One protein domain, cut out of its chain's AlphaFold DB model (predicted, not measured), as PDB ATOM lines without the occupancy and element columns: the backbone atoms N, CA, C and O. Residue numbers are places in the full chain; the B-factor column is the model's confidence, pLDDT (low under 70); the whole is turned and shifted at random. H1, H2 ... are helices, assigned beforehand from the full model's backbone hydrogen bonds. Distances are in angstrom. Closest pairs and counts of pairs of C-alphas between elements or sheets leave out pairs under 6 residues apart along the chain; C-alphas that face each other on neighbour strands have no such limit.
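AT A GLANCE: This is residues 402 to 438 and 450 to 477 of the 579 residues of an uncharacterized protein of Pirellulimonas nuda (UniProt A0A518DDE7). A hairpin of two helices, H1 and H2, packs through H2 across the early part of one long helix, H3, whose last residues, 466 to 477, stick out from the body as a straight arm. The arm makes the length of the whole, and the body without it is a small packed group of 53 residues spanning 26 by 21 by 14 A. The printed part has 65 residues with three named helices, H1, H2 and H3 in that order along the chain, and no named strand; the class is all helix. It is compact, with a radius of gyration of the C-alphas of 12.4 A, and elongated in outline, with spans of 39 by 23 by 21 A.

HOW THE PARTS SIT: H1, residues 403 to 413, and H2, residues 417 to 429, form a helical hairpin. They touch, the closest C-alphas being those of Ala 411 and Gly 419, 4.9 A apart. Their lines stand at a steep tilt of 36 degrees, only just past shallow, and they run opposite ways. H2 touches residues 456 to 464 of H3, which is residues 453 to 477. Their closest C-alphas are those of Ala 424 and Ala 460, 4.7 A apart, at a steep tilt of 66 degrees, the same way. H1 and H3 only just touch, with 3 pairs of C-alphas within 8 A, and H3 does so with residues 453 to 456 alone. Their closest C-alphas are those of Cys 409 and Phe 453, 6.3 A apart, and their lines stand about perpendicular, at 77 degrees. The helix packing is mostly crossed, with 0 of these 3 pairs at a shallow tilt. In H1 and H3 every O i to N i+4 pair is within hydrogen-bond range; in H2 8 of 9 are.

IN THESE COORDINATES: H1 begins at C-alpha 403, at (54.920, -16.438, 27.467), and is 15.3 A from first to last C-alpha. H2 is 19.1 A long, from C-alpha 417 at (43.763, -5.755, 37.350) to C-alpha 429. H3, the longest helix with 25 residues, is 35.6 A long and ends at C-alpha 477, at (55.647, 22.092, 35.900).

THE WHOLE: The two C-alphas farthest apart are those of Glu 403 and Leu 477, at 39.4 A. The link from H1 to H2 is tight, with 3 residues. The link from H2 to H3 runs across the cut: residues 439 to 449 are not printed, and C-alphas 438 and 450 are 23.2 A apart. The mean pLDDT of the printed part is 71.8; 26 residues are under 70, namely 402 to 418, 436 to 438 and 450 to 455.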
ATOM      1  N   PRO A 402      56.307 -13.169  24.104       55.16
ATOM      2  CA  PRO A 402      56.836 -14.163  25.017       55.16
ATOM      3  C   PRO A 402      55.682 -14.713  25.853       55.16
ATOM      4  O   PRO A 402      54.611 -14.106  25.916       55.16
ATOM      5  N   GLU A 403      55.887 -15.844  26.526       57.78
ATOM      6  CA  GLU A 403      54.920 -16.438  27.467       57.78
ATOM      7  C   GLU A 403      54.252 -15.396  28.386       57.78
ATOM      8  O   GLU A 403      53.094 -15.555  28.758       57.78
ATOM      9  N   GLU A 404      54.941 -14.286  28.662       61.84
ATOM     10  CA  GLU A 404      54.432 -13.081  29.313       61.84
ATOM     11  C   GLU A 404      53.119 -12.534  28.712       61.84
ATOM     12  O   GLU A 404      52.178 -12.304  29.462       61.84
ATOM     13  N   VAL A 405      52.987 -12.373  27.387       60.88
ATOM     14  CA  VAL A 405      51.746 -11.871  26.756       60.88
ATOM     15  C   VAL A 405      50.629 -12.902  26.870       60.88
ATOM     16  O   VAL A 405      49.488 -12.535  27.119       60.88
ATOM     17  N   LEU A 406      50.937 -14.197  26.761       57.41
ATOM     18  CA  LEU A 406      49.954 -15.262  26.984       57.41
ATOM     19  C   LEU A 406      49.476 -15.297  28.444       57.41
ATOM     20  O   LEU A 406      48.281 -15.454  28.686       57.41
ATOM     21  N   LEU A 407      50.381 -15.102  29.406       58.72
ATOM     22  CA  LEU A 407      50.065 -14.976  30.831       58.72
ATOM     23  C   LEU A 407      49.224 -13.728  31.112       58.72
ATOM     24  O   LEU A 407      48.262 -13.792  31.870       58.72
ATOM     25  N   ILE A 408      49.531 -12.614  30.449       61.47
ATOM     26  CA  ILE A 408      48.746 -11.381  30.506       61.47
ATOM     27  C   ILE A 408      47.348 -11.601  29.912       61.47
ATOM     28  O   ILE A 408      46.359 -11.288  30.563       61.47
ATOM     29  N   CYS A 409      47.226 -12.214  28.733       56.38
ATOM     30  CA  CYS A 409      45.942 -12.570  28.121       56.38
ATOM     31  C   CYS A 409      45.107 -13.486  29.016       56.38
ATOM     32  O   CYS A 409      43.899 -13.297  29.132       56.38
ATOM     33  N   ARG A 410      45.745 -14.463  29.670       56.22
ATOM     34  CA  ARG A 410      45.093 -15.343  30.648       56.22
ATOM     35  C   ARG A 410      44.613 -14.560  31.871       56.22
ATOM     36  O   ARG A 410      43.470 -14.739  32.273       56.22
ATOM     37  N   ALA A 411      45.432 -13.656  32.402       56.56
ATOM     38  CA  ALA A 411      45.059 -12.775  33.508       56.56
ATOM     39  C   ALA A 411      43.870 -11.861  33.140       56.56
ATOM     40  O   ALA A 411      42.934 -11.704  33.920       56.56
ATOM     41  N   LEU A 412      43.842 -11.341  31.911       54.31
ATOM     42  CA  LEU A 412      42.771 -10.478  31.396       54.31
ATOM     43  C   LEU A 412      41.447 -11.216  31.176       54.31
ATOM     44  O   LEU A 412      40.385 -10.669  31.471       54.31
ATOM     45  N   LEU A 413      41.498 -12.471  30.718       54.00
ATOM     46  CA  LEU A 413      40.323 -13.347  30.646       54.00
ATOM     47  C   LEU A 413      39.740 -13.653  32.038       54.00
ATOM     48  O   LEU A 413      38.554 -13.962  32.142       54.00
ATOM     49  N   CYS A 414      40.555 -13.525  33.090       51.41
ATOM     50  CA  CYS A 414      40.168 -13.671  34.493       51.41
ATOM     51  C   CYS A 414      39.859 -12.336  35.200       51.41
ATOM     52  O   CYS A 414      39.634 -12.351  36.407       51.41
ATOM     53  N   HIS A 415      39.829 -11.205  34.481       59.00
ATOM     54  CA  HIS A 415      39.633  -9.860  35.047       59.00
ATOM     55  C   HIS A 415      40.652  -9.461  36.134       59.00
ATOM     56  O   HIS A 415      40.319  -8.726  37.059       59.00
ATOM     57  N   ASP A 416      41.898  -9.922  36.030       65.75
ATOM     58  CA  ASP A 416      42.970  -9.511  36.938       65.75
ATOM     59  C   ASP A 416      43.468  -8.097  36.583       65.75
ATOM     60  O   ASP A 416      44.062  -7.890  35.520       65.75
ATOM     61  N   GLU A 417      43.251  -7.128  37.480       63.91
ATOM     62  CA  GLU A 417      43.763  -5.755  37.350       63.91
ATOM     63  C   GLU A 417      45.292  -5.740  37.197       63.91
ATOM     64  O   GLU A 417      45.826  -5.024  36.347       63.91
ATOM     65  N   ALA A 418      46.003  -6.629  37.901       68.62
ATOM     66  CA  ALA A 418      47.451  -6.760  37.758       68.62
ATOM     67  C   ALA A 418      47.849  -7.281  36.363       68.62
ATOM     68  O   ALA A 418      48.974  -7.065  35.909       68.62
ATOM     69  N   GLY A 419      46.935  -7.945  35.649       71.44
ATOM     70  CA  GLY A 419      47.107  -8.339  34.255       71.44
ATOM     71  C   GLY A 419      47.200  -7.138  33.313       71.44
ATOM     72  O   GLY A 419      48.052  -7.137  32.421       71.44
ATOM     73  N   ILE A 420      46.391  -6.098  33.539       70.94
ATOM     74  CA  ILE A 420      46.432  -4.848  32.763       70.94
ATOM     75  C   ILE A 420      47.737  -4.099  33.042       70.94
ATOM     76  O   ILE A 420      48.399  -3.660  32.102       70.94
ATOM     77  N   ASP A 421      48.166  -4.026  34.302       71.81
ATOM     78  CA  ASP A 421      49.429  -3.376  34.667       71.81
ATOM     79  C   ASP A 421      50.647  -4.099  34.082       71.81
ATOM     80  O   ASP A 421      51.581  -3.463  33.583       71.81
ATOM     81  N   ARG A 422      50.638  -5.439  34.079       77.12
ATOM     82  CA  ARG A 422      51.665  -6.239  33.395       77.12
ATOM     83  C   ARG A 422      51.641  -5.997  31.884       77.12
ATOM     84  O   ARG A 422      52.712  -5.856  31.292       77.12
ATOM     85  N   LEU A 423      50.457  -5.861  31.271       78.81
ATOM     86  CA  LEU A 423      50.324  -5.493  29.856       78.81
ATOM     87  C   LEU A 423      50.904  -4.111  29.563       78.81
ATOM     88  O   LEU A 423      51.688  -3.966  28.628       78.81
ATOM     89  N   ALA A 424      50.574  -3.111  30.378       78.50
ATOM     90  CA  ALA A 424      51.136  -1.771  30.274       78.50
ATOM     91  C   ALA A 424      52.662  -1.812  30.463       78.50
ATOM     92  O   ALA A 424      53.418  -1.230  29.688       78.50
ATOM     93  N   GLY A 425      53.160  -2.582  31.432       81.75
ATOM     94  CA  GLY A 425      54.591  -2.803  31.632       81.75
ATOM     95  C   GLY A 425      55.292  -3.401  30.408       81.75
ATOM     96  O   GLY A 425      56.396  -2.967  30.066       81.75
ATOM     97  N   TRP A 426      54.658  -4.361  29.733       83.44
ATOM     98  CA  TRP A 426      55.165  -4.962  28.499       83.44
ATOM     99  C   TRP A 426      55.117  -3.982  27.315       83.44
ATOM    100  O   TRP A 426      56.129  -3.802  26.636       83.44
ATOM    101  N   LEU A 427      54.005  -3.269  27.117       82.38
ATOM    102  CA  LEU A 427      53.843  -2.232  26.083       82.38
ATOM    103  C   LEU A 427      54.777  -1.027  26.287       82.38
ATOM    104  O   LEU A 427      55.130  -0.324  25.339       82.38
ATOM    105  N   ARG A 428      55.218  -0.780  27.526       83.50
ATOM    106  CA  ARG A 428      56.251   0.217  27.828       83.50
ATOM    107  C   ARG A 428      57.616  -0.194  27.271       83.50
ATOM    108  O   ARG A 428      58.376   0.677  26.860       83.50
ATOM    109  N   ARG A 429      57.923  -1.497  27.267       83.88
ATOM    110  CA  ARG A 429      59.174  -2.052  26.719       83.88
ATOM    111  C   ARG A 429      59.118  -2.264  25.205       83.88
ATOM    112  O   ARG A 429      60.172  -2.221  24.584       83.88
ATOM    113  N   ASN A 430      57.920  -2.438  24.643       80.31
ATOM    114  CA  ASN A 430      57.692  -2.695  23.219       80.31
ATOM    115  C   ASN A 430      56.678  -1.682  22.637       80.31
ATOM    116  O   ASN A 430      55.515  -2.024  22.387       80.31
ATOM    117  N   PRO A 431      57.062  -0.399  22.499       81.56
ATOM    118  CA  PRO A 431      56.152   0.681  22.111       81.56
ATOM    119  C   PRO A 431      55.533   0.515  20.714       81.56
ATOM    120  O   PRO A 431      54.454   1.043  20.464       81.56
ATOM    121  N   GLU A 432      56.169  -0.233  19.814       77.50
ATOM    122  CA  GLU A 432      55.669  -0.574  18.476       77.50
ATOM    123  C   GLU A 432      54.377  -1.405  18.493       77.50
ATOM    124  O   GLU A 432      53.652  -1.427  17.499       77.50
ATOM    125  N   HIS A 433      54.070  -2.050  19.620       74.19
ATOM    126  CA  HIS A 433      52.852  -2.833  19.818       74.19
ATOM    127  C   HIS A 433      51.730  -2.053  20.516       74.19
ATOM    128  O   HIS A 433      50.657  -2.609  20.757       74.19
ATOM    129  N   ARG A 434      51.948  -0.770  20.843       78.62
ATOM    130  CA  ARG A 434      50.884   0.103  21.355       78.62
ATOM    131  C   ARG A 434      49.830   0.316  20.273       78.62
ATOM    132  O   ARG A 434      50.148   0.586  19.114       78.62
ATOM    133  N   VAL A 435      48.562   0.213  20.659       72.94
ATOM    134  CA  VAL A 435      47.447   0.487  19.747       72.94
ATOM    135  C   VAL A 435      47.456   1.981  19.436       72.94
ATOM    136  O   VAL A 435      47.386   2.793  20.350       72.94
ATOM    137  N   GLN A 436      47.537   2.370  18.163       65.75
ATOM    138  CA  GLN A 436      47.453   3.785  17.797       65.75
ATOM    139  C   GLN A 436      46.058   4.308  18.166       65.75
ATOM    140  O   GLN A 436      45.070   4.004  17.499       65.75
ATOM    141  N   SER A 437      45.978   5.047  19.272       53.12
ATOM    142  CA  SER A 437      44.745   5.542  19.877       53.12
ATOM    143  C   SER A 437      44.130   6.662  19.031       53.12
ATOM    144  O   SER A 437      44.221   7.848  19.353       53.12
ATOM    145  N   ALA A 438      43.496   6.315  17.916       40.25
ATOM    146  CA  ALA A 438      42.666   7.258  17.184       40.25
ATOM    147  C   ALA A 438      41.288   7.364  17.863       40.25
ATOM    148  O   ALA A 438      40.335   6.702  17.470       40.25
ATOM    149  N   GLY A 450      34.072 -11.126  29.583       50.22
ATOM    150  CA  GLY A 450      35.528 -10.948  29.681       50.22
ATOM    151  C   GLY A 450      36.051  -9.820  28.789       50.22
ATOM    152  O   GLY A 450      35.587  -9.667  27.657       50.22
ATOM    153  N   ILE A 451      37.008  -9.035  29.290       53.31
ATOM    154  CA  ILE A 451      37.656  -7.986  28.498       53.31
ATOM    155  C   ILE A 451      38.370  -8.685  27.339       53.31
ATOM    156  O   ILE A 451      39.240  -9.533  27.551       53.31
ATOM    157  N   SER A 452      37.982  -8.380  26.102       62.25
ATOM    158  CA  SER A 452      38.680  -8.936  24.942       62.25
ATOM    159  C   SER A 452      40.134  -8.465  24.941       62.25
ATOM    160  O   SER A 452      40.442  -7.360  25.387       62.25
ATOM    161  N   PHE A 453      41.047  -9.269  24.393       63.47
ATOM    162  CA  PHE A 453      42.463  -8.899  24.318       63.47
ATOM    163  C   PHE A 453      42.690  -7.513  23.682       63.47
ATOM    164  O   PHE A 453      43.526  -6.747  24.145       63.47
ATOM    165  N   ILE A 454      41.887  -7.153  22.674       65.38
ATOM    166  CA  ILE A 454      41.933  -5.835  22.024       65.38
ATOM    167  C   ILE A 454      41.518  -4.723  22.993       65.38
ATOM    168  O   ILE A 454      42.174  -3.685  23.049       65.38
ATOM    169  N   GLN A 455      40.457  -4.926  23.778       67.31
ATOM    170  CA  GLN A 455      40.038  -3.958  24.796       67.31
ATOM    171  C   GLN A 455      41.109  -3.789  25.873       67.31
ATOM    172  O   GLN A 455      41.398  -2.665  26.266       67.31
ATOM    173  N   ALA A 456      41.752  -4.879  26.291       70.38
ATOM    174  CA  ALA A 456      42.833  -4.828  27.264       70.38
ATOM    175  C   ALA A 456      44.088  -4.126  26.727       70.38
ATOM    176  O   ALA A 456      44.663  -3.297  27.424       70.38
ATOM    177  N   LEU A 457      44.487  -4.400  25.479       72.88
ATOM    178  CA  LEU A 457      45.565  -3.674  24.797       72.88
ATOM    179  C   LEU A 457      45.254  -2.186  24.672       72.88
ATOM    180  O   LEU A 457      46.130  -1.352  24.898       72.88
ATOM    181  N   THR A 458      44.011  -1.855  24.328       73.62
ATOM    182  CA  THR A 458      43.557  -0.467  24.209       73.62
ATOM    183  C   THR A 458      43.629   0.228  25.565       73.62
ATOM    184  O   THR A 458      44.214   1.300  25.664       73.62
ATOM    185  N   LEU A 459      43.123  -0.412  26.621       72.69
ATOM    186  CA  LEU A 459      43.150   0.118  27.982       72.69
ATOM    187  C   LEU A 459      44.583   0.285  28.507       72.69
ATOM    188  O   LEU A 459      44.932   1.344  29.015       72.69
ATOM    189  N   ALA A 460      45.442  -0.721  28.331       78.56
ATOM    190  CA  ALA A 460      46.844  -0.654  28.734       78.56
ATOM    191  C   ALA A 460      47.617   0.426  27.961       78.56
ATOM    192  O   ALA A 460      48.451   1.120  28.539       78.56
ATOM    193  N   THR A 461      47.318   0.610  26.671       79.06
ATOM    194  CA  THR A 461      47.896   1.703  25.878       79.06
ATOM    195  C   THR A 461      47.429   3.062  26.398       79.06
ATOM    196  O   THR A 461      48.257   3.930  26.632       79.06
ATOM    197  N   GLN A 462      46.134   3.223  26.683       78.38
ATOM    198  CA  GLN A 462      45.587   4.459  27.253       78.38
ATOM    199  C   GLN A 462      46.191   4.794  28.624       78.38
ATOM    200  O   GLN A 462      46.484   5.958  28.889       78.38
ATOM    201  N   ILE A 463      46.419   3.792  29.482       79.94
ATOM    202  CA  ILE A 463      47.119   3.973  30.764       79.94
ATOM    203  C   ILE A 463      48.526   4.524  30.520       79.94
ATOM    204  O   ILE A 463      48.918   5.504  31.151       79.94
ATOM    205  N   LEU A 464      49.272   3.944  29.577       82.00
ATOM    206  CA  LEU A 464      50.611   4.425  29.234       82.00
ATOM    207  C   LEU A 464      50.598   5.832  28.638       82.00
ATOM    208  O   LEU A 464      51.454   6.639  28.988       82.00
ATOM    209  N   ASP A 465      49.635   6.146  27.779       84.06
ATOM    210  CA  ASP A 465      49.513   7.475  27.185       84.06
ATOM    211  C   ASP A 465      49.160   8.523  28.252       84.06
ATOM    212  O   ASP A 465      49.708   9.627  28.245       84.06
ATOM    213  N   ALA A 466      48.311   8.170  29.221       79.88
ATOM    214  CA  ALA A 466      48.013   9.011  30.376       79.88
ATOM    215  C   ALA A 466      49.245   9.207  31.277       79.88
ATOM    216  O   ALA A 466      49.502  10.323  31.734       79.88
ATOM    217  N   GLU A 467      50.041   8.159  31.509       84.88
ATOM    218  CA  GLU A 467      51.312   8.254  32.236       84.88
ATOM    219  C   GLU A 467      52.343   9.124  31.507       84.88
ATOM    220  O   GLU A 467      53.031   9.924  32.145       84.88
ATOM    221  N   ASP A 468      52.467   8.979  30.186       85.81
ATOM    222  CA  ASP A 468      53.411   9.735  29.365       85.81
ATOM    223  C   ASP A 468      52.987  11.214  29.280       85.81
ATOM    224  O   ASP A 468      53.821  12.102  29.482       85.81
ATOM    225  N   LEU A 469      51.687  11.497  29.117       85.75
ATOM    226  CA  LEU A 469      51.132  12.852  29.221       85.75
ATOM    227  C   LEU A 469      51.390  13.451  30.608       85.75
ATOM    228  O   LEU A 469      51.835  14.594  30.717       85.75
ATOM    229  N   ARG A 470      51.159  12.679  31.673       85.06
ATOM    230  CA  ARG A 470      51.427  13.107  33.050       85.06
ATOM    231  C   ARG A 470      52.909  13.396  33.264       85.06
ATOM    232  O   ARG A 470      53.240  14.387  33.909       85.06
ATOM    233  N   ARG A 471      53.809  12.569  32.724       86.62
ATOM    234  CA  ARG A 471      55.259  12.803  32.788       86.62
ATOM    235  C   ARG A 471      55.628  14.107  32.082       86.62
ATOM    236  O   ARG A 471      56.324  14.919  32.682       86.62
ATOM    237  N   ALA A 472      55.100  14.346  30.882       88.88
ATOM    238  CA  ALA A 472      55.321  15.590  30.146       88.88
ATOM    239  C   ALA A 472      54.802  16.819  30.918       88.88
ATOM    240  O   ALA A 472      55.501  17.821  31.038       88.88
ATOM    241  N   GLN A 473      53.612  16.727  31.520       90.25
ATOM    242  CA  GLN A 473      53.057  17.790  32.366       90.25
ATOM    243  C   GLN A 473      53.900  18.037  33.626       90.25
ATOM    244  O   GLN A 473      54.065  19.183  34.043       90.25
ATOM    245  N   LEU A 474      54.449  16.988  34.246       89.88
ATOM    246  CA  LEU A 474      55.363  17.134  35.383       89.88
ATOM    247  C   LEU A 474      56.665  17.822  34.976       89.88
ATOM    248  O   LEU A 474      57.143  18.672  35.720       89.88
ATOM    249  N   GLU A 475      57.222  17.478  33.816       90.50
ATOM    250  CA  GLU A 475      58.426  18.111  33.268       90.50
ATOM    251  C   GLU A 475      58.195  19.584  32.897       90.50
ATOM    252  O   GLU A 475      59.098  20.401  33.054       90.50
ATOM    253  N   GLU A 476      56.983  19.954  32.473       91.19
ATOM    254  CA  GLU A 476      56.599  21.353  32.250       91.19
ATOM    255  C   GLU A 476      56.439  22.122  33.573       91.19
ATOM    256  O   GLU A 476      56.837  23.283  33.693       91.19
ATOM    257  N   LEU A 477      55.868  21.475  34.594       90.19
ATOM    258  CA  LEU A 477      55.647  22.092  35.900       90.19
ATOM    259  C   LEU A 477      56.926  22.197  36.736       90.19
ATOM    260  O   LEU A 477      57.023  23.088  37.584       90.19
TER     261      LEU A 477